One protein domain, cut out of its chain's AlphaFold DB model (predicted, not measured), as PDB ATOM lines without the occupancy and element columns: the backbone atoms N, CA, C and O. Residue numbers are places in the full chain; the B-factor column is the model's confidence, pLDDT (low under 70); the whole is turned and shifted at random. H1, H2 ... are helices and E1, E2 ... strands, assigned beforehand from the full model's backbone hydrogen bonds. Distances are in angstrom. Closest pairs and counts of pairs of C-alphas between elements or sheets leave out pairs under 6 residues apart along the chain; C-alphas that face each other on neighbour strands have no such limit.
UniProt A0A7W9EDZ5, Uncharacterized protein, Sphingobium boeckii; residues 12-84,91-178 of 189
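This is residues 12 to 84 and 91 to 178 of the 189 residues of an uncharacterized protein of Sphingobium boeckii (UniProt A0A7W9EDZ5). H3 runs through the middle of a core of helices, with the long H2 packed on one side of it and H4 on another, both at steep angles, and short H1 lies alongside H2. Small strand groups lie along part of this core: the pair E1 and E4 by the last residues of H3, the hairpin E8 and E9 by residues 104 to 112 of H3, and, away from H3 and H4, the sheet E3 E2 E7, with E7 following the hairpin E5 and E6 in the chain. The 161 printed residues, of mixed class, hold four named helices and nine named strands in the order E1 H1 E2 E3 E4 H2 H3 H4 E5 E6 E7 E8 E9. The sheet E3 E2 E7 is mixed; the three strand pairs are antiparallel. The whole is compact, radius of gyration of the C-alphas 15.9 A, rounded, spanning 46 by 38 by 37 A.

Start at the largest sheet: E3 is residues 42 to 44, E2 33 to 35 and E7 161 to 163. E5 is residues 151 to 153, E6 is 157 to 159, and H1 is 19 to 24. Find C-alpha 57 at (23.931, 18.237, -44.764); H2 runs from there 36.2 A to C-alpha 82 at (-0.686, 25.186, -19.082). H3 is residues 97 to 113, 24.4 A, and H4 123 to 134, 18.0 A. E1 is residues 12 to 15 and E4 50 to 56, 13.6 A. E8 is residues 166 to 170, and E9, 173 to 177, ends at (20.849, 37.366, -24.972).

Inner strand E2 is antiparallel to E3, a hairpin with N 43 and O 34 at 3.2 A, and parallel to E7, N 162 and O 33 at 3.5 A. H1 is only just on this sheet, with 5 pairs of C-alphas within 10 A, and only grazes it. H1 touches H2, closest C-alphas Phe 21 and Ile 71 at 5.4 A, at a shallow tilt of 10 degrees. Hub H2 has a kink of 37 degrees near residue 64. Its residues 63 to 70 touch H3, C-alphas 66 and 103 closest at 5.7 A, at a steep tilt of 60 degrees. H4 touches H3, closest C-alphas 133 and 102, 6.6 A. Look for N 14 and O 51 at 2.9 A in E1 and E4, N 159 and O 151 at 2.8 A in E5 and E6, and N 175 and O 168 at 2.8 A in E8 and E9. Every O i to N i+4 pair is within hydrogen-bond range in H1 and H3, 20 of 22 in H2 and 6 of 8 in H4.

The C-alphas of Glu 135 and Gly 155 are farthest apart, 48.7 A. Residues 85 to 90 are not printed; C-alphas 84 and 91 are 11.7 A apart. The link from H4 to E5 is long. Mean pLDDT of the printed part is 73.5, with 70 residues under 70, among them 19 to 48 and 143 to 164.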
ATOM      1  N   VAL A  12      22.656  23.167 -47.267       92.62
ATOM      2  CA  VAL A  12      21.220  22.919 -47.122       92.62
ATOM      3  C   VAL A  12      20.554  24.130 -46.485       92.62
ATOM      4  O   VAL A  12      21.212  24.993 -45.904       92.62
ATOM      5  N   ARG A  13      19.226  24.182 -46.574       89.81
ATOM      6  CA  ARG A  13      18.432  25.201 -45.895       89.81
ATOM      7  C   ARG A  13      18.449  24.966 -44.384       89.81
ATOM      8  O   ARG A  13      17.704  24.126 -43.882       89.81
ATOM      9  N   SER A  14      19.268  25.735 -43.676       88.06
ATOM     10  CA  SER A  14      19.407  25.682 -42.220       88.06
ATOM     11  C   SER A  14      18.498  26.709 -41.554       88.06
ATOM     12  O   SER A  14      18.389  27.855 -41.999       88.06
ATOM     13  N   HIS A  15      17.858  26.325 -40.453       85.12
ATOM     14  CA  HIS A  15      17.167  27.291 -39.601       85.12
ATOM     15  C   HIS A  15      18.177  27.985 -38.695       85.12
ATOM     16  O   HIS A  15      19.066  27.333 -38.158       85.12
ATOM     17  N   ILE A  16      17.999  29.284 -38.460       82.81
ATOM     18  CA  ILE A  16      18.773  29.988 -37.433       82.81
ATOM     19  C   ILE A  16      18.239  29.618 -36.048       82.81
ATOM     20  O   ILE A  16      18.982  29.147 -35.192       82.81
ATOM     21  N   ILE A  17      16.923  29.759 -35.875       77.56
ATOM     22  CA  ILE A  17      16.160  29.255 -34.733       77.56
ATOM     23  C   ILE A  17      15.225  28.173 -35.286       77.56
ATOM     24  O   ILE A  17      14.465  28.482 -36.213       77.56
ATOM     25  N   PRO A  18      15.249  26.926 -34.775       74.56
ATOM     26  CA  PRO A  18      14.424  25.848 -35.313       74.56
ATOM     27  C   PRO A  18      12.943  26.230 -35.415       74.56
ATOM     28  O   PRO A  18      12.352  26.744 -34.470       74.56
ATOM     29  N   LYS A  19      12.296  25.939 -36.547       69.56
ATOM     30  CA  LYS A  19      10.879  26.287 -36.759       69.56
ATOM     31  C   LYS A  19       9.949  25.654 -35.728       69.56
ATOM     32  O   LYS A  19       9.005  26.301 -35.285       69.56
ATOM     33  N   ALA A  20      10.213  24.407 -35.342       66.81
ATOM     34  CA  ALA A  20       9.446  23.724 -34.304       66.81
ATOM     35  C   ALA A  20       9.481  24.509 -32.984       66.81
ATOM     36  O   ALA A  20       8.451  24.664 -32.346       66.81
ATOM     37  N   PHE A  21      10.617  25.128 -32.659       66.69
ATOM     38  CA  PHE A  21      10.742  26.024 -31.513       66.69
ATOM     39  C   PHE A  21       9.777  27.216 -31.616       66.69
ATOM     40  O   PHE A  21       9.052  27.524 -30.677       66.69
ATOM     41  N   ALA A  22       9.710  27.855 -32.788       62.84
ATOM     42  CA  ALA A  22       8.778  28.953 -33.031       62.84
ATOM     43  C   ALA A  22       7.304  28.514 -33.029       62.84
ATOM     44  O   ALA A  22       6.444  29.326 -32.712       62.84
ATOM     45  N   HIS A  23       6.999  27.264 -33.384       63.53
ATOM     46  CA  HIS A  23       5.641  26.719 -33.322       63.53
ATOM     47  C   HIS A  23       5.186  26.431 -31.892       63.53
ATOM     48  O   HIS A  23       4.079  26.830 -31.545       63.53
ATOM     49  N   GLU A  24       6.027  25.790 -31.077       64.25
ATOM     50  CA  GLU A  24       5.704  25.473 -29.679       64.25
ATOM     51  C   GLU A  24       5.402  26.758 -28.894       64.25
ATOM     52  O   GLU A  24       4.350  26.886 -28.276       64.25
ATOM     53  N   VAL A  25       6.250  27.780 -29.046       58.84
ATOM     54  CA  VAL A  25       6.081  29.104 -28.419       58.84
ATOM     55  C   VAL A  25       4.733  29.764 -28.727       58.84
ATOM     56  O   VAL A  25       4.253  30.573 -27.942       58.84
ATOM     57  N   ARG A  26       4.109  29.458 -29.867       60.06
ATOM     58  CA  ARG A  26       2.880  30.142 -30.287       60.06
ATOM     59  C   ARG A  26       1.646  29.667 -29.544       60.06
ATOM     60  O   ARG A  26       0.659  30.387 -29.605       60.06
ATOM     61  N   ASN A  27       1.665  28.493 -28.908       58.12
ATOM     62  CA  ASN A  27       0.516  27.922 -28.194       58.12
ATOM     63  C   ASN A  27      -0.839  28.140 -28.921       58.12
ATOM     64  O   ASN A  27      -1.817  28.600 -28.337       58.12
ATOM     65  N   GLY A  28      -0.878  27.915 -30.242       49.38
ATOM     66  CA  GLY A  28      -2.080  28.106 -31.073       49.38
ATOM     67  C   GLY A  28      -2.343  29.526 -31.613       49.38
ATOM     68  O   GLY A  28      -3.256  29.700 -32.418       49.38
ATOM     69  N   ALA A  29      -1.548  30.541 -31.260       49.25
ATOM     70  CA  ALA A  29      -1.682  31.901 -31.780       49.25
ATOM     71  C   ALA A  29      -1.237  32.027 -33.253       49.25
ATOM     72  O   ALA A  29      -0.125  31.655 -33.650       49.25
ATOM     73  N   THR A  30      -2.091  32.643 -34.076       43.12
ATOM     74  CA  THR A  30      -1.960  32.721 -35.543       43.12
ATOM     75  C   THR A  30      -0.688  33.440 -36.016       43.12
ATOM     76  O   THR A  30      -0.200  33.175 -37.117       43.12
ATOM     77  N   HIS A  31      -0.069  34.296 -35.189       45.56
ATOM     78  CA  HIS A  31       1.103  35.115 -35.544       45.56
ATOM     79  C   HIS A  31       2.130  35.185 -34.401       45.56
ATOM     80  O   HIS A  31       1.891  35.859 -33.408       45.56
ATOM     81  N   ALA A  32       3.292  34.540 -34.567       48.94
ATOM     82  CA  ALA A  32       4.490  34.903 -33.813       48.94
ATOM     83  C   ALA A  32       5.048  36.173 -34.440       48.94
ATOM     84  O   ALA A  32       5.240  36.250 -35.661       48.94
ATOM     85  N   VAL A  33       5.301  37.171 -33.606       51.50
ATOM     86  CA  VAL A  33       5.979  38.376 -34.053       51.50
ATOM     87  C   VAL A  33       7.476  38.121 -33.951       51.50
ATOM     88  O   VAL A  33       8.010  37.943 -32.856       51.50
ATOM     89  N   THR A  34       8.158  38.079 -35.094       53.59
ATOM     90  CA  THR A  34       9.619  38.123 -35.117       53.59
ATOM     91  C   THR A  34      10.033  39.582 -35.131       53.59
ATOM     92  O   THR A  34       9.629  40.355 -36.008       53.59
ATOM     93  N   ALA A  35      10.822  39.958 -34.135       53.00
ATOM     94  CA  ALA A  35      11.397  41.284 -34.020       53.00
ATOM     95  C   ALA A  35      12.917  41.161 -33.915       53.00
ATOM     96  O   ALA A  35      13.451  40.207 -33.345       53.00
ATOM     97  N   SER A  36      13.614  42.145 -34.469       51.56
ATOM     98  CA  SER A  36      15.048  42.321 -34.285       51.56
ATOM     99  C   SER A  36      15.276  43.688 -33.660       51.56
ATOM    100  O   SER A  36      14.621  44.657 -34.034       51.56
ATOM    101  N   ARG A  37      16.215  43.785 -32.714       51.97
ATOM    102  CA  ARG A  37      16.678  45.093 -32.221       51.97
ATOM    103  C   ARG A  37      17.504  45.848 -33.266       51.97
ATOM    104  O   ARG A  37      17.690  47.051 -33.125       51.97
ATOM    105  N   HIS A  38      17.972  45.148 -34.296       48.41
ATOM    106  CA  HIS A  38      18.896  45.660 -35.304       48.41
ATOM    107  C   HIS A  38      18.178  46.211 -36.548       48.41
ATOM    108  O   HIS A  38      18.748  47.012 -37.281       48.41
ATOM    109  N   PHE A  39      16.903  45.860 -36.755       52.12
ATOM    110  CA  PHE A  39      16.099  46.340 -37.881       52.12
ATOM    111  C   PHE A  39      14.794  46.976 -37.401       52.12
ATOM    112  O   PHE A  39      14.097  46.424 -36.551       52.12
ATOM    113  N   LYS A  40      14.416  48.123 -37.982       41.56
ATOM    114  CA  LYS A  40      13.085  48.705 -37.760       41.56
ATOM    115  C   LYS A  40      12.024  47.842 -38.448       41.56
ATOM    116  O   LYS A  40      12.024  47.712 -39.668       41.56
ATOM    117  N   GLY A  41      11.091  47.317 -37.657       46.69
ATOM    118  CA  GLY A  41       9.894  46.629 -38.137       46.69
ATOM    119  C   GLY A  41       9.694  45.258 -37.499       46.69
ATOM    120  O   GLY A  41      10.639  44.570 -37.126       46.69
ATOM    121  N   THR A  42       8.434  44.853 -37.389       47.41
ATOM    122  CA  THR A  42       8.049  43.505 -36.977       47.41
ATOM    123  C   THR A  42       7.498  42.764 -38.183       47.41
ATOM    124  O   THR A  42       6.521  43.222 -38.779       47.41
ATOM    125  N   LYS A  43       8.095  41.629 -38.556       51.81
ATOM    126  CA  LYS A  43       7.541  40.781 -39.618       51.81
ATOM    127  C   LYS A  43       6.827  39.592 -38.975       51.81
ATOM    128  O   LYS A  43       7.440  38.896 -38.161       51.81
ATOM    129  N   PRO A  44       5.556  39.324 -39.321       48.84
ATOM    130  CA  PRO A  44       4.956  38.043 -38.995       48.84
ATOM    131  C   PRO A  44       5.746  36.965 -39.743       48.84
ATOM    132  O   PRO A  44       5.704  36.902 -40.970       48.84
ATOM    133  N   SER A  45       6.500  36.141 -39.016       50.50
ATOM    134  CA  SER A  45       7.204  35.000 -39.600       50.50
ATOM    135  C   SER A  45       6.501  33.723 -39.181       50.50
ATOM    136  O   SER A  45       6.441  33.376 -38.003       50.50
ATOM    137  N   GLN A  46       5.951  33.014 -40.164       47.03
ATOM    138  CA  GLN A  46       5.315  31.716 -39.951       47.03
ATOM    139  C   GLN A  46       6.335  30.570 -39.838       47.03
ATOM    140  O   GLN A  46       5.987  29.488 -39.374       47.03
ATOM    141  N   GLY A  47       7.578  30.782 -40.288       52.22
ATOM    142  CA  GLY A  47       8.576  29.720 -40.436       52.22
ATOM    143  C   GLY A  47       9.847  29.883 -39.608       52.22
ATOM    144  O   GLY A  47      10.626  28.941 -39.564       52.22
ATOM    145  N   GLY A  48      10.071  31.036 -38.972       63.66
ATOM    146  CA  GLY A  48      11.388  31.398 -38.437       63.66
ATOM    147  C   GLY A  48      12.309  31.985 -39.516       63.66
ATOM    148  O   GLY A  48      11.883  32.220 -40.648       63.66
ATOM    149  N   ALA A  49      13.556  32.279 -39.150       73.25
ATOM    150  CA  ALA A  49      14.582  32.780 -40.064       73.25
ATOM    151  C   ALA A  49      15.499  31.638 -40.526       73.25
ATOM    152  O   ALA A  49      15.830  30.744 -39.743       73.25
ATOM    153  N   PHE A  50      15.900  31.671 -41.795       82.19
ATOM    154  CA  PHE A  50      16.646  30.604 -42.459       82.19
ATOM    155  C   PHE A  50      17.846  31.169 -43.203       82.19
ATOM    156  O   PHE A  50      17.822  32.326 -43.614       82.19
ATOM    157  N   SER A  51      18.839  30.320 -43.445       84.31
ATOM    158  CA  SER A  51      19.925  30.593 -44.377       84.31
ATOM    159  C   SER A  51      20.188  29.361 -45.237       84.31
ATOM    160  O   SER A  51      20.362  28.260 -44.718       84.31
ATOM    161  N   ASP A  52      20.251  29.554 -46.554       86.62
ATOM    162  CA  ASP A  52      20.607  28.498 -47.512       86.62
ATOM    163  C   ASP A  52      22.131  28.292 -47.614       86.62
ATOM    164  O   ASP A  52      22.602  27.430 -48.351       86.62
ATOM    165  N   ASN A  53      22.917  29.082 -46.868       88.75
ATOM    166  CA  ASN A  53      24.368  29.224 -47.035       88.75
ATOM    167  C   ASN A  53      25.153  29.010 -45.739       88.75
ATOM    168  O   ASN A  53      26.244  29.562 -45.572       88.75
ATOM    169  N   LEU A  54      24.581  28.246 -44.809       92.44
ATOM    170  CA  LEU A  54      25.119  28.093 -43.464       92.44
ATOM    171  C   LEU A  54      25.862  26.765 -43.307       92.44
ATOM    172  O   LEU A  54      27.087  26.743 -43.158       92.44
ATOM    173  N   LEU A  55      25.138  25.648 -43.388       95.12
ATOM    174  CA  LEU A  55      25.666  24.311 -43.129       95.12
ATOM    175  C   LEU A  55      25.456  23.390 -44.335       95.12
ATOM    176  O   LEU A  55      24.468  23.497 -45.057       95.12
ATOM    177  N   CYS A  56      26.394  22.468 -44.564       96.00
ATOM    178  CA  CYS A  56      26.143  21.306 -45.414       96.00
ATOM    179  C   CYS A  56      25.313  20.269 -44.649       96.00
ATOM    180  O   CYS A  56      25.207  20.322 -43.421       96.00
ATOM    181  N   LEU A  57      24.777  19.276 -45.360       95.31
ATOM    182  CA  LEU A  57      23.931  18.237 -44.764       95.31
ATOM    183  C   LEU A  57      24.596  17.525 -43.570       95.31
ATOM    184  O   LEU A  57      23.915  17.185 -42.605       95.31
ATOM    185  N   LYS A  58      25.920  17.317 -43.613       95.75
ATOM    186  CA  LYS A  58      26.682  16.697 -42.518       95.75
ATOM    187  C   LYS A  58      26.594  17.527 -41.231       95.75
ATOM    188  O   LYS A  58      26.234  16.981 -40.192       95.75
ATOM    189  N   HIS A  59      26.904  18.821 -41.308       95.62
ATOM    190  CA  HIS A  59      26.906  19.702 -40.136       95.62
ATOM    191  C   HIS A  59      25.492  20.068 -39.677       95.62
ATOM    192  O   HIS A  59      25.258  20.226 -38.486       95.62
ATOM    193  N   GLU A  60      24.518  20.126 -40.590       94.62
ATOM    194  CA  GLU A  60      23.114  20.259 -40.192       94.62
ATOM    195  C   GLU A  60      22.690  19.046 -39.344       94.62
ATOM    196  O   GLU A  60      22.180  19.193 -38.231       94.62
ATOM    197  N   ARG A  61      22.994  17.825 -39.811       94.00
ATOM    198  CA  ARG A  61      22.682  16.586 -39.081       94.00
ATOM    199  C   ARG A  61      23.387  16.493 -37.733       94.00
ATOM    200  O   ARG A  61      22.748  16.051 -36.778       94.00
ATOM    201  N   SER A  62      24.646  16.928 -37.621       94.00
ATOM    202  CA  SER A  62      25.378  16.880 -36.345       94.00
ATOM    203  C   SER A  62      24.740  17.760 -35.267       94.00
ATOM    204  O   SER A  62      24.858  17.463 -34.085       94.00
ATOM    205  N   THR A  63      24.007  18.803 -35.666       93.25
ATOM    206  CA  THR A  63      23.321  19.715 -34.737       93.25
ATOM    207  C   THR A  63      21.888  19.301 -34.383       93.25
ATOM    208  O   THR A  63      21.306  19.821 -33.431       93.25
ATOM    209  N   SER A  64      21.323  18.320 -35.096       92.12
ATOM    210  CA  SER A  64      19.909  17.937 -34.978       92.12
ATOM    211  C   SER A  64      19.509  17.412 -33.593       92.12
ATOM    212  O   SER A  64      18.407  17.697 -33.126       92.12
ATOM    213  N   ALA A  65      20.396  16.682 -32.909       92.12
ATOM    214  CA  ALA A  65      20.139  16.175 -31.561       92.12
ATOM    215  C   ALA A  65      20.011  17.318 -30.540       92.12
ATOM    216  O   ALA A  65      19.114  17.304 -29.698       92.12
ATOM    217  N   THR A  66      20.866  18.335 -30.671       91.75
ATOM    218  CA  THR A  66      20.844  19.546 -29.846       91.75
ATOM    219  C   THR A  66      19.554  20.335 -30.051       91.75
ATOM    220  O   THR A  66      18.892  20.697 -29.078       91.75
ATOM    221  N   ASP A  67      19.154  20.544 -31.310       90.56
ATOM    222  CA  ASP A  67      17.894  21.217 -31.640       90.56
ATOM    223  C   ASP A  67      16.686  20.442 -31.093       90.56
ATOM    224  O   ASP A  67      15.804  21.026 -30.459       90.56
ATOM    225  N   LYS A  68      16.661  19.116 -31.287       91.31
ATOM    226  CA  LYS A  68      15.586  18.241 -30.800       91.31
ATOM    227  C   LYS A  68      15.431  18.334 -29.284       91.31
ATOM    228  O   LYS A  68      14.317  18.528 -28.803       91.31
ATOM    229  N   TYR A  69      16.537  18.257 -28.546       91.19
ATOM    230  CA  TYR A  69      16.515  18.371 -27.090       91.19
ATOM    231  C   TYR A  69      15.927  19.709 -26.626       91.19
ATOM    232  O   TYR A  69      15.105  19.749 -25.710       91.19
ATOM    233  N   ALA A  70      16.327  20.812 -27.264       86.19
ATOM    234  CA  ALA A  70      15.826  22.134 -26.913       86.19
ATOM    235  C   ALA A  70      14.319  22.270 -27.170       86.19
ATOM    236  O   ALA A  70      13.604  22.797 -26.319       86.19
ATOM    237  N   ILE A  71      13.832  21.746 -28.300       84.62
ATOM    238  CA  ILE A  71      12.399  21.714 -28.630       84.62
ATOM    239  C   ILE A  71      11.621  20.916 -27.578       84.62
ATOM    240  O   ILE A  71      10.628  21.407 -27.047       84.62
ATOM    241  N   GLU A  72      12.086  19.714 -27.230       87.44
ATOM    242  CA  GLU A  72      11.446  18.869 -26.213       87.44
ATOM    243  C   GLU A  72      11.458  19.522 -24.826       87.44
ATOM    244  O   GLU A  72      10.477  19.447 -24.087       87.44
ATOM    245  N   PHE A  73      12.547  20.206 -24.461       85.25
ATOM    246  CA  PHE A  73      12.611  20.948 -23.207       85.25
ATOM    247  C   PHE A  73      11.589  22.085 -23.165       85.25
ATOM    248  O   PHE A  73      10.874  22.202 -22.175       85.25
ATOM    249  N   VAL A  74      11.475  22.883 -24.230       77.62
ATOM    250  CA  VAL A  74      10.476  23.960 -24.292       77.62
ATOM    251  C   VAL A  74       9.057  23.416 -24.258       77.62
ATOM    252  O   VAL A  74       8.235  23.961 -23.527       77.62
ATOM    253  N   ARG A  75       8.782  22.309 -24.955       78.88
ATOM    254  CA  ARG A  75       7.475  21.649 -24.890       78.88
ATOM    255  C   ARG A  75       7.102  21.275 -23.454       78.88
ATOM    256  O   ARG A  75       6.036  21.669 -22.995       78.88
ATOM    257  N   ARG A  76       8.011  20.635 -22.705       81.75
ATOM    258  CA  ARG A  76       7.785  20.321 -21.278       81.75
ATOM    259  C   ARG A  76       7.511  21.563 -20.438       81.75
ATOM    260  O   ARG A  76       6.732  21.505 -19.494       81.75
ATOM    261  N   VAL A  77       8.172  22.677 -20.748       75.25
ATOM    262  CA  VAL A  77       7.954  23.935 -20.027       75.25
ATOM    263  C   VAL A  77       6.559  24.482 -20.304       75.25
ATOM    264  O   VAL A  77       5.890  24.901 -19.366       75.25
ATOM    265  N   ILE A  78       6.115  24.453 -21.560       72.19
ATOM    266  CA  ILE A  78       4.777  24.904 -21.961       72.19
ATOM    267  C   ILE A  78       3.699  24.020 -21.332       72.19
ATOM    268  O   ILE A  78       2.769  24.552 -20.730       72.19
ATOM    269  N   GLU A  79       3.846  22.696 -21.410       76.19
ATOM    270  CA  GLU A  79       2.940  21.729 -20.773       76.19
ATOM    271  C   GLU A  79       2.835  21.998 -19.266       76.19
ATOM    272  O   GLU A  79       1.748  22.234 -18.743       76.19
ATOM    273  N   ALA A  80       3.976  22.112 -18.578       72.69
ATOM    274  CA  ALA A  80       4.010  22.396 -17.146       72.69
ATOM    275  C   ALA A  80       3.465  23.788 -16.768       72.69
ATOM    276  O   ALA A  80       3.173  24.024 -15.590       72.69
ATOM    277  N   TRP A  81       3.362  24.709 -17.735       67.88
ATOM    278  CA  TRP A  81       2.768  26.035 -17.567       67.88
ATOM    279  C   TRP A  81       1.248  26.018 -17.765       67.88
ATOM    280  O   TRP A  81       0.537  26.656 -16.990       67.88
ATOM    281  N   GLY A  82       0.747  25.294 -18.773       63.25
ATOM    282  CA  GLY A  82      -0.686  25.186 -19.082       63.25
ATOM    283  C   GLY A  82      -1.516  24.635 -17.921       63.25
ATOM    284  O   GLY A  82      -2.657  25.050 -17.720       63.25
ATOM    285  N   ASP A  83      -0.902  23.795 -17.091       57.09
ATOM    286  CA  ASP A  83      -1.535  23.199 -15.914       57.09
ATOM    287  C   ASP A  83      -1.592  24.135 -14.689       57.09
ATOM    288  O   ASP A  83      -2.145  23.764 -13.648       57.09
ATOM    289  N   ARG A  84      -1.033  25.355 -14.756       58.94
ATOM    290  CA  ARG A  84      -0.891  26.238 -13.584       58.94
ATOM    291  C   ARG A  84      -1.698  27.526 -13.713       58.94
ATOM    292  O   ARG A  84      -1.465  28.344 -14.595       58.94
ATOM    293  N   VAL A  91       9.444  25.658 -12.022       68.56
ATOM    294  CA  VAL A  91      10.660  24.841 -12.003       68.56
ATOM    295  C   VAL A  91      10.460  23.686 -12.971       68.56
ATOM    296  O   VAL A  91       9.505  22.926 -12.832       68.56
ATOM    297  N   VAL A  92      11.362  23.568 -13.943       70.25
ATOM    298  CA  VAL A  92      11.420  22.445 -14.883       70.25
ATOM    299  C   VAL A  92      12.816  21.856 -14.823       70.25
ATOM    300  O   VAL A  92      13.800  22.568 -15.037       70.25
ATOM    301  N   ASP A  93      12.902  20.561 -14.538       79.38
ATOM    302  CA  ASP A  93      14.185  19.879 -14.455       79.38
ATOM    303  C   ASP A  93      14.845  19.783 -15.833       79.38
ATOM    304  O   ASP A  93      14.250  19.359 -16.828       79.38
ATOM    305  N   ASN A  94      16.116  20.171 -15.884       83.00
ATOM    306  CA  ASN A  94      16.949  20.060 -17.070       83.00
ATOM    307  C   ASN A  94      17.959  18.927 -16.876       83.00
ATOM    308  O   ASN A  94      19.005  19.115 -16.258       83.00
ATOM    309  N   ALA A  95      17.644  17.754 -17.426       87.06
ATOM    310  CA  ALA A  95      18.499  16.572 -17.333       87.06
ATOM    311  C   ALA A  95      19.814  16.691 -18.132       87.06
ATOM    312  O   ALA A  95      20.754  15.945 -17.872       87.06
ATOM    313  N   GLN A  96      19.898  17.599 -19.115       88.19
ATOM    314  CA  GLN A  96      21.079  17.773 -19.969       88.19
ATOM    315  C   GLN A  96      21.417  19.265 -20.135       88.19
ATOM    316  O   GLN A  96      21.306  19.835 -21.226       88.19
ATOM    317  N   PRO A  97      21.877  19.933 -19.060       82.88
ATOM    318  CA  PRO A  97      22.158  21.367 -19.088       82.88
ATOM    319  C   PRO A  97      23.263  21.741 -20.084       82.88
ATOM    320  O   PRO A  97      23.263  22.849 -20.621       82.88
ATOM    321  N   HIS A  98      24.180  20.813 -20.375       84.88
ATOM    322  CA  HIS A  98      25.215  20.990 -21.389       84.88
ATOM    323  C   HIS A  98      24.634  21.057 -22.809       84.88
ATOM    324  O   HIS A  98      25.049  21.917 -23.576       84.88
ATOM    325  N   VAL A  99      23.618  20.251 -23.141       88.81
ATOM    326  CA  VAL A  99      22.968  20.298 -24.464       88.81
ATOM    327  C   VAL A  99      22.201  21.601 -24.650       88.81
ATOM    328  O   VAL A  99      22.282  22.221 -25.707       88.81
ATOM    329  N   MET A 100      21.527  22.090 -23.604       85.00
ATOM    330  CA  MET A 100      20.881  23.407 -23.652       85.00
ATOM    331  C   MET A 100      21.900  24.541 -23.860       85.00
ATOM    332  O   MET A 100      21.626  25.511 -24.566       85.00
ATOM    333  N   ARG A 101      23.106  24.405 -23.291       84.75
ATOM    334  CA  ARG A 101      24.213  25.332 -23.551       84.75
ATOM    335  C   ARG A 101      24.672  25.279 -25.001       84.75
ATOM    336  O   ARG A 101      24.782  26.334 -25.625       84.75
ATOM    337  N   SER A 102      24.878  24.084 -25.545       89.31
ATOM    338  CA  SER A 102      25.219  23.905 -26.956       89.31
ATOM    339  C   SER A 102      24.136  24.480 -27.869       89.31
ATOM    340  O   SER A 102      24.468  25.128 -28.852       89.31
ATOM    341  N   PHE A 103      22.853  24.345 -27.520       88.50
ATOM    342  CA  PHE A 103      21.750  24.937 -28.281       88.50
ATOM    343  C   PHE A 103      21.803  26.470 -28.314       88.50
ATOM    344  O   PHE A 103      21.661  27.079 -29.378       88.50
ATOM    345  N   ALA A 104      22.044  27.109 -27.165       85.06
ATOM    346  CA  ALA A 104      22.184  28.561 -27.105       85.06
ATOM    347  C   ALA A 104      23.363  29.050 -27.965       85.06
ATOM    348  O   ALA A 104      23.204  29.969 -28.770       85.06
ATOM    349  N   LEU A 105      24.521  28.393 -27.841       87.50
ATOM    350  CA  LEU A 105      25.717  28.706 -28.630       87.50
ATOM    351  C   LEU A 105      25.503  28.483 -30.123       87.50
ATOM    352  O   LEU A 105      25.877  29.332 -30.925       87.50
ATOM    353  N   LEU A 106      24.857  27.380 -30.487       91.06
ATOM    354  CA  LEU A 106      24.519  27.052 -31.863       91.06
ATOM    355  C   LEU A 106      23.618  28.120 -32.479       91.06
ATOM    356  O   LEU A 106      23.864  28.554 -33.598       91.06
ATOM    357  N   THR A 107      22.609  28.585 -31.744       87.50
ATOM    358  CA  THR A 107      21.687  29.621 -32.226       87.50
ATOM    359  C   THR A 107      22.412  30.952 -32.453       87.50
ATOM    360  O   THR A 107      22.222  31.587 -33.488       87.50
ATOM    361  N   ILE A 108      23.292  31.355 -31.526       86.00
ATOM    362  CA  ILE A 108      24.135  32.556 -31.667       86.00
ATOM    363  C   ILE A 108      25.072  32.418 -32.871       86.00
ATOM    364  O   ILE A 108      25.159  33.325 -33.697       86.00
ATOM    365  N   TRP A 109      25.754  31.277 -32.989       91.31
ATOM    366  CA  TRP A 109      26.670  31.005 -34.091       91.31
ATOM    367  C   TRP A 109      25.936  31.062 -35.437       91.31
ATOM    368  O   TRP A 109      26.381  31.742 -36.360       91.31
ATOM    369  N   ARG A 110      24.754  30.439 -35.535       91.12
ATOM    370  CA  ARG A 110      23.913  30.484 -36.737       91.12
ATOM    371  C   ARG A 110      23.472  31.909 -37.083       91.12
ATOM    372  O   ARG A 110      23.486  32.251 -38.259       91.12
ATOM    373  N   GLU A 111      23.115  32.738 -36.100       86.12
ATOM    374  CA  GLU A 111      22.731  34.142 -36.335       86.12
ATOM    375  C   GLU A 111      23.891  34.930 -36.954       86.12
ATOM    376  O   GLU A 111      23.732  35.529 -38.016       86.12
ATOM    377  N   ILE A 112      25.078  34.848 -36.349       86.69
ATOM    378  CA  ILE A 112      26.286  35.555 -36.803       86.69
ATOM    379  C   ILE A 112      26.653  35.138 -38.230       86.69
ATOM    380  O   ILE A 112      26.871  35.973 -39.107       86.69
ATOM    381  N   HIS A 113      26.661  33.831 -38.490       90.62
ATOM    382  CA  HIS A 113      27.084  33.283 -39.781       90.62
ATOM    383  C   HIS A 113      26.002  33.303 -40.859       90.62
ATOM    384  O   HIS A 113      26.319  33.116 -42.037       90.62
ATOM    385  N   SER A 114      24.748  33.582 -40.494       86.31
ATOM    386  CA  SER A 114      23.671  33.822 -41.462       86.31
ATOM    387  C   SER A 114      23.835  35.139 -42.222       86.31
ATOM    388  O   SER A 114      23.226  35.296 -43.277       86.31
ATOM    389  N   GLN A 115      24.669  36.054 -41.706       76.00
ATOM    390  CA  GLN A 115      24.931  37.385 -42.263       76.00
ATOM    391  C   GLN A 115      23.683  38.277 -42.366       76.00
ATOM    392  O   GLN A 115      23.667  39.221 -43.152       76.00
ATOM    393  N   HIS A 116      22.649  38.020 -41.556       71.25
ATOM    394  CA  HIS A 116      21.533  38.956 -41.422       71.25
ATOM    395  C   HIS A 116      21.979  40.295 -40.828       71.25
ATOM    396  O   HIS A 116      21.500  41.328 -41.277       71.25
ATOM    397  N   ASP A 117      22.913  40.283 -39.874       70.06
ATOM    398  CA  ASP A 117      23.574  41.476 -39.345       70.06
ATOM    399  C   ASP A 117      25.094  41.263 -39.362       70.06
ATOM    400  O   ASP A 117      25.632  40.407 -38.658       70.06
ATOM    401  N   THR A 118      25.797  42.041 -40.188       74.25
ATOM    402  CA  THR A 118      27.253  41.948 -40.360       74.25
ATOM    403  C   THR A 118      28.043  42.553 -39.199       74.25
ATOM    404  O   THR A 118      29.253  42.343 -39.123       74.25
ATOM    405  N   ALA A 119      27.394  43.278 -38.281       75.12
ATOM    406  CA  ALA A 119      28.032  43.831 -37.086       75.12
ATOM    407  C   ALA A 119      28.162  42.803 -35.945       75.12
ATOM    408  O   ALA A 119      28.842  43.054 -34.943       75.12
ATOM    409  N   LEU A 120      27.500  41.650 -36.069       77.50
ATOM    410  CA  LEU A 120      27.540  40.584 -35.078       77.50
ATOM    411  C   LEU A 120      28.801  39.722 -35.242       77.50
ATOM    412  O   LEU A 120      29.174  39.329 -36.342       77.50
ATOM    413  N   SER A 121      29.469  39.416 -34.126       82.44
ATOM    414  CA  SER A 121      30.682  38.590 -34.101       82.44
ATOM    415  C   SER A 121      30.882  37.945 -32.727       82.44
ATOM    416  O   SER A 121      30.594  38.571 -31.700       82.44
ATOM    417  N   LEU A 122      31.412  36.715 -32.700       83.25
ATOM    418  CA  LEU A 122      31.894  36.060 -31.475       83.25
ATOM    419  C   LEU A 122      33.252  36.613 -31.013       83.25
ATOM    420  O   LEU A 122      33.664  36.358 -29.881       83.25
ATOM    421  N   GLY A 123      33.938  37.384 -31.861       87.75
ATOM    422  CA  GLY A 123      35.271  37.912 -31.595       87.75
ATOM    423  C   GLY A 123      36.267  36.789 -31.274       87.75
ATOM    424  O   GLY A 123      36.340  35.822 -32.028       87.75
ATOM    425  N   PRO A 124      37.011  36.868 -30.153       86.12
ATOM    426  CA  PRO A 124      38.046  35.886 -29.814       86.12
ATOM    427  C   PRO A 124      37.494  34.487 -29.497       86.12
ATOM    428  O   PRO A 124      38.264  33.545 -29.345       86.12
ATOM    429  N   TYR A 125      36.174  34.339 -29.366       87.31
ATOM    430  CA  TYR A 125      35.541  33.071 -29.016       87.31
ATOM    431  C   TYR A 125      35.123  32.235 -30.227       87.31
ATOM    432  O   TYR A 125      34.679  31.105 -30.030       87.31
ATOM    433  N   GLU A 126      35.261  32.759 -31.447       89.69
ATOM    434  CA  GLU A 126      34.798  32.115 -32.682       89.69
ATOM    435  C   GLU A 126      35.262  30.657 -32.793       89.69
ATOM    436  O   GLU A 126      34.431  29.747 -32.850       89.69
ATOM    437  N   ASP A 127      36.572  30.421 -32.707       90.44
ATOM    438  CA  ASP A 127      37.140  29.077 -32.843       90.44
ATOM    439  C   ASP A 127      36.702  28.152 -31.708       90.44
ATOM    440  O   ASP A 127      36.289  27.021 -31.954       90.44
ATOM    441  N   SER A 128      36.696  28.649 -30.465       89.94
ATOM    442  CA  SER A 128      36.285  27.851 -29.302       89.94
ATOM    443  C   SER A 128      34.822  27.398 -29.382       89.94
ATOM    444  O   SER A 128      34.498  26.265 -29.028       89.94
ATOM    445  N   VAL A 129      33.928  28.259 -29.884       90.44
ATOM    446  CA  VAL A 129      32.519  27.907 -30.100       90.44
ATOM    447  C   VAL A 129      32.397  26.920 -31.250       90.44
ATOM    448  O   VAL A 129      31.692  25.923 -31.113       90.44
ATOM    449  N   ARG A 130      33.089  27.165 -32.367       93.31
ATOM    450  CA  ARG A 130      33.057  26.289 -33.541       93.31
ATOM    451  C   ARG A 130      33.535  24.875 -33.198       93.31
ATOM    452  O   ARG A 130      32.830  23.919 -33.516       93.31
ATOM    453  N   HIS A 131      34.674  24.738 -32.518       92.19
ATOM    454  CA  HIS A 131      35.205  23.434 -32.109       92.19
ATOM    455  C   HIS A 131      34.250  22.715 -31.155       92.19
ATOM    456  O   HIS A 131      33.935  21.544 -31.361       92.19
ATOM    457  N   HIS A 132      33.701  23.422 -30.163       91.62
ATOM    458  CA  HIS A 132      32.713  22.830 -29.264       91.62
ATOM    459  C   HIS A 132      31.480  22.299 -30.018       91.62
ATOM    460  O   HIS A 132      31.014  21.191 -29.752       91.62
ATOM    461  N   LEU A 133      30.947  23.075 -30.966       92.62
ATOM    462  CA  LEU A 133      29.717  22.730 -31.682       92.62
ATOM    463  C   LEU A 133      29.894  21.612 -32.720       92.62
ATOM    464  O   LEU A 133      28.947  20.858 -32.951       92.62
ATOM    465  N   PHE A 134      31.058  21.520 -33.368       94.50
ATOM    466  CA  PHE A 134      31.238  20.669 -34.554       94.50
ATOM    467  C   PHE A 134      32.376  19.649 -34.458       94.50
ATOM    468  O   PHE A 134      32.406  18.713 -35.255       94.50
ATOM    469  N   GLU A 135      33.284  19.799 -33.496       89.19
ATOM    470  CA  GLU A 135      34.475  18.950 -33.337       89.19
ATOM    471  C   GLU A 135      34.465  18.178 -32.005       89.19
ATOM    472  O   GLU A 135      35.318  17.326 -31.775       89.19
ATOM    473  N   GLY A 136      33.445  18.393 -31.163       81.00
ATOM    474  CA  GLY A 136      33.234  17.643 -29.920       81.00
ATOM    475  C   GLY A 136      34.075  18.130 -28.741       81.00
ATOM    476  O   GLY A 136      34.176  17.427 -27.737       81.00
ATOM    477  N   ASP A 137      34.657  19.325 -28.850       81.38
ATOM    478  CA  ASP A 137      35.474  19.920 -27.795       81.38
ATOM    479  C   ASP A 137      34.660  20.253 -26.534       81.38
ATOM    480  O   ASP A 137      33.432  20.432 -26.559       81.38
ATOM    481  N   VAL A 138      35.364  20.368 -25.403       74.62
ATOM    482  CA  VAL A 138      34.749  20.680 -24.106       74.62
ATOM    483  C   VAL A 138      34.001  22.011 -24.183       74.62
ATOM    484  O   VAL A 138      34.561  23.043 -24.552       74.62
ATOM    485  N   ALA A 139      32.723  21.996 -23.787       67.44
ATOM    486  CA  ALA A 139      31.901  23.198 -23.754       67.44
ATOM    487  C   ALA A 139      32.568  24.278 -22.895       67.44
ATOM    488  O   ALA A 139      32.883  24.006 -21.729       67.44
ATOM    489  N   PRO A 140      32.699  25.519 -23.393       71.12
ATOM    490  CA  PRO A 140      33.149  26.616 -22.558       71.12
ATOM    491  C   PRO A 140      32.290  26.704 -21.292       71.12
ATOM    492  O   PRO A 140      31.058  26.575 -21.338       71.12
ATOM    493  N   ASN A 141      32.922  26.911 -20.135       72.94
ATOM    494  CA  ASN A 141      32.209  27.032 -18.861       72.94
ATOM    495  C   ASN A 141      31.605  28.433 -18.678       72.94
ATOM    496  O   ASN A 141      31.829  29.108 -17.674       72.94
ATOM    497  N   TRP A 142      30.869  28.900 -19.683       73.12
ATOM    498  CA  TRP A 142      30.182  30.180 -19.629       73.12
ATOM    499  C   TRP A 142      28.859  30.043 -18.885       73.12
ATOM    500  O   TRP A 142      28.112  29.073 -19.055       73.12
ATOM    501  N   ALA A 143      28.571  31.038 -18.048       64.81
ATOM    502  CA  ALA A 143      27.284  31.142 -17.388       64.81
ATOM    503  C   ALA A 143      26.215  31.464 -18.437       64.81
ATOM    504  O   ALA A 143      26.301  32.475 -19.129       64.81
ATOM    505  N   ILE A 144      25.203  30.605 -18.537       60.69
ATOM    506  CA  ILE A 144      23.983  30.913 -19.276       60.69
ATOM    507  C   ILE A 144      22.966  31.400 -18.267       60.69
ATOM    508  O   ILE A 144      22.578  30.663 -17.362       60.69
ATOM    509  N   VAL A 145      22.547  32.647 -18.444       56.28
ATOM    510  CA  VAL A 145      21.414  33.223 -17.735       56.28
ATOM    511  C   VAL A 145      20.251  33.226 -18.706       56.28
ATOM    512  O   VAL A 145      20.347  33.805 -19.787       56.28
ATOM    513  N   ALA A 146      19.166  32.567 -18.329       53.97
ATOM    514  CA  ALA A 146      17.945  32.600 -19.105       53.97
ATOM    515  C   ALA A 146      16.889  33.422 -18.384       53.97
ATOM    516  O   ALA A 146      16.699  33.305 -17.175       53.97
ATOM    517  N   GLN A 147      16.198  34.252 -19.154       51.94
ATOM    518  CA  GLN A 147      15.180  35.149 -18.646       51.94
ATOM    519  C   GLN A 147      13.924  34.998 -19.494       51.94
ATOM    520  O   GLN A 147      13.933  35.283 -20.694       51.94
ATOM    521  N   ARG A 148      12.821  34.601 -18.854       53.62
ATOM    522  CA  ARG A 148      11.499  34.751 -19.457       53.62
ATOM    523  C   ARG A 148      11.137  36.227 -19.396       53.62
ATOM    524  O   ARG A 148      11.042  36.798 -18.312       53.62
ATOM    525  N   THR A 149      10.926  36.835 -20.555       55.53
ATOM    526  CA  THR A 149      10.459  38.219 -20.625       55.53
ATOM    527  C   THR A 149       9.035  38.220 -21.156       55.53
ATOM    528  O   THR A 149       8.805  37.850 -22.303       55.53
ATOM    529  N   ASN A 150       8.081  38.612 -20.312       57.19
ATOM    530  CA  ASN A 150       6.679  38.755 -20.699       57.19
ATOM    531  C   ASN A 150       6.474  40.156 -21.264       57.19
ATOM    532  O   ASN A 150       6.508  41.138 -20.521       57.19
ATOM    533  N   PHE A 151       6.267  40.258 -22.572       61.19
ATOM    534  CA  PHE A 151       5.985  41.543 -23.197       61.19
ATOM    535  C   PHE A 151       4.483  41.781 -23.183       61.19
ATOM    536  O   PHE A 151       3.709  40.903 -23.546       61.19
ATOM    537  N   HIS A 152       4.082  42.975 -22.762       58.78
ATOM    538  CA  HIS A 152       2.693  43.411 -22.791       58.78
ATOM    539  C   HIS A 152       2.558  44.513 -23.834       58.78
ATOM    540  O   HIS A 152       3.240  45.535 -23.749       58.78
ATOM    541  N   LEU A 153       1.689  44.306 -24.823       60.31
ATOM    542  CA  LEU A 153       1.310  45.360 -25.758       60.31
ATOM    543  C   LEU A 153       0.017  46.028 -25.268       60.31
ATOM    544  O   LEU A 153      -0.962  45.319 -25.000       60.31
ATOM    545  N   PRO A 154      -0.029  47.373 -25.177       57.09
ATOM    546  CA  PRO A 154      -1.256  48.094 -24.852       57.09
ATOM    547  C   PRO A 154      -2.411  47.659 -25.765       57.09
ATOM    548  O   PRO A 154      -2.258  47.610 -26.984       57.09
ATOM    549  N   GLY A 155      -3.549  47.286 -25.174       68.88
ATOM    550  CA  GLY A 155      -4.744  46.837 -25.903       68.88
ATOM    551  C   GLY A 155      -4.694  45.417 -26.485       68.88
ATOM    552  O   GLY A 155      -5.711  44.949 -26.987       68.88
ATOM    553  N   ARG A 156      -3.556  44.709 -26.412       54.69
ATOM    554  CA  ARG A 156      -3.405  43.330 -26.923       54.69
ATOM    555  C   ARG A 156      -3.077  42.294 -25.845       54.69
ATOM    556  O   ARG A 156      -3.202  41.104 -26.109       54.69
ATOM    557  N   GLY A 157      -2.683  42.742 -24.652       62.00
ATOM    558  CA  GLY A 157      -2.304  41.869 -23.539       62.00
ATOM    559  C   GLY A 157      -0.875  41.338 -23.666       62.00
ATOM    560  O   GLY A 157      -0.030  41.958 -24.318       62.00
ATOM    561  N   ALA A 158      -0.596  40.217 -22.999       58.56
ATOM    562  CA  ALA A 158       0.688  39.531 -23.111       58.56
ATOM    563  C   ALA A 158       0.899  39.008 -24.541       58.56
ATOM    564  O   ALA A 158      -0.026  38.492 -25.166       58.56
ATOM    565  N   VAL A 159       2.115  39.151 -25.062       59.28
ATOM    566  CA  VAL A 159       2.491  38.713 -26.408       59.28
ATOM    567  C   VAL A 159       3.753  37.872 -26.324       59.28
ATOM    568  O   VAL A 159       4.751  38.305 -25.747       59.28
ATOM    569  N   ASP A 160       3.713  36.703 -26.955       57.81
ATOM    570  CA  ASP A 160       4.892  35.881 -27.194       57.81
ATOM    571  C   ASP A 160       5.608  36.350 -28.466       57.81
ATOM    572  O   ASP A 160       5.010  36.573 -29.523       57.81
ATOM    573  N   PHE A 161       6.920  36.525 -28.370       58.38
ATOM    574  CA  PHE A 161       7.772  36.992 -29.460       58.38
ATOM    575  C   PHE A 161       9.098  36.232 -29.378       58.38
ATOM    576  O   PHE A 161       9.612  35.945 -28.298       58.38
ATOM    577  N   ASN A 162       9.661  35.913 -30.539       59.62
ATOM    578  CA  ASN A 162      11.018  35.389 -30.632       59.62
ATOM    579  C   ASN A 162      11.931  36.541 -31.044       59.62
ATOM    580  O   ASN A 162      11.782  37.090 -32.141       59.62
ATOM    581  N   LEU A 163      12.860  36.914 -30.159       62.84
ATOM    582  CA  LEU A 163      13.964  37.801 -30.519       62.84
ATOM    583  C   LEU A 163      15.115  36.962 -31.044       62.84
ATOM    584  O   LEU A 163      15.540  35.998 -30.402       62.84
ATOM    585  N   HIS A 164      15.648  37.397 -32.179       64.69
ATOM    586  CA  HIS A 164      16.960  36.968 -32.635       64.69
ATOM    587  C   HIS A 164      18.006  37.193 -31.535       64.69
ATOM    588  O   HIS A 164      17.861  38.152 -30.769       64.69
ATOM    589  N   PRO A 165      19.045  36.345 -31.434       71.00
ATOM    590  CA  PRO A 165      20.149  36.588 -30.519       71.00
ATOM    591  C   PRO A 165      20.730  37.985 -30.725       71.00
ATOM    592  O   PRO A 165      20.976  38.397 -31.855       71.00
ATOM    593  N   TYR A 166      20.980  38.709 -29.640       66.94
ATOM    594  CA  TYR A 166      21.594  40.033 -29.714       66.94
ATOM    595  C   TYR A 166      22.624  40.233 -28.609       66.94
ATOM    596  O   TYR A 166      22.554  39.622 -27.536       66.94
ATOM    597  N   ARG A 167      23.598  41.111 -28.869       67.50
ATOM    598  CA  ARG A 167      24.602  41.491 -27.871       67.50
ATOM    599  C   ARG A 167      23.975  42.402 -26.823       67.50
ATOM    600  O   ARG A 167      23.258  43.348 -27.145       67.50
ATOM    601  N   VAL A 168      24.287  42.140 -25.562       74.94
ATOM    602  CA  VAL A 168      23.830  42.927 -24.419       74.94
ATOM    603  C   VAL A 168      24.995  43.171 -23.468       74.94
ATOM    604  O   VAL A 168      25.930  42.373 -23.393       74.94
ATOM    605  N   ARG A 169      24.944  44.273 -22.719       69.88
ATOM    606  CA  ARG A 169      25.773  44.458 -21.530       69.88
ATOM    607  C   ARG A 169      24.905  44.182 -20.306       69.88
ATOM    608  O   ARG A 169      23.893  44.850 -20.122       69.88
ATOM    609  N   PHE A 170      25.273  43.186 -19.508       58.81
ATOM    610  CA  PHE A 170      24.551  42.793 -18.296       58.81
ATOM    611  C   PHE A 170      25.544  42.639 -17.144       58.81
ATOM    612  O   PHE A 170      26.551  41.954 -17.303       58.81
ATOM    613  N   ALA A 171      25.276  43.297 -16.009       61.28
ATOM    614  CA  ALA A 171      26.152  43.307 -14.829       61.28
ATOM    615  C   ALA A 171      27.636  43.588 -15.174       61.28
ATOM    616  O   ALA A 171      28.525  42.815 -14.822       61.28
ATOM    617  N   ASP A 172      27.883  44.650 -15.950       69.56
ATOM    618  CA  ASP A 172      29.207  45.063 -16.454       69.56
ATOM    619  C   ASP A 172      29.969  44.053 -17.320       69.56
ATOM    620  O   ASP A 172      31.144  44.249 -17.632       69.56
ATOM    621  N   ARG A 173      29.291  43.013 -17.805       59.66
ATOM    622  CA  ARG A 173      29.864  42.030 -18.725       59.66
ATOM    623  C   ARG A 173      29.208  42.131 -20.093       59.66
ATOM    624  O   ARG A 173      27.996  42.325 -20.205       59.66
ATOM    625  N   ALA A 174      30.013  41.985 -21.143       69.00
ATOM    626  CA  ALA A 174      29.493  41.744 -22.480       69.00
ATOM    627  C   ALA A 174      28.924  40.322 -22.531       69.00
ATOM    628  O   ALA A 174      29.584  39.368 -22.122       69.00
ATOM    629  N   GLY A 175      27.700  40.188 -23.024       64.62
ATOM    630  CA  GLY A 175      27.008  38.916 -23.128       64.62
ATOM    631  C   GLY A 175      26.145  38.842 -24.376       64.62
ATOM    632  O   GLY A 175      25.970  39.815 -25.113       64.62
ATOM    633  N   TRP A 176      25.597  37.657 -24.596       65.44
ATOM    634  CA  TRP A 176      24.587  37.404 -25.610       65.44
ATOM    635  C   TRP A 176      23.271  37.100 -24.918       65.44
ATOM    636  O   TRP A 176      23.239  36.328 -23.961       65.44
ATOM    637  N   MET A 177      22.193  37.704 -25.407       67.81
ATOM    638  CA  MET A 177      20.849  37.366 -24.972       67.81
ATOM    639  C   MET A 177      20.151  36.592 -26.078       67.81
ATOM    640  O   MET A 177      19.966  37.097 -27.182       67.81
ATOM    641  N   LEU A 178      19.745  35.370 -25.748       68.31
ATOM    642  CA  LEU A 178      18.819  34.575 -26.536       68.31
ATOM    643  C   LEU A 178      17.479  34.590 -25.808       68.31
ATOM    644  O   LEU A 178      17.401  34.201 -24.644       68.31
TER     645      LEU A 178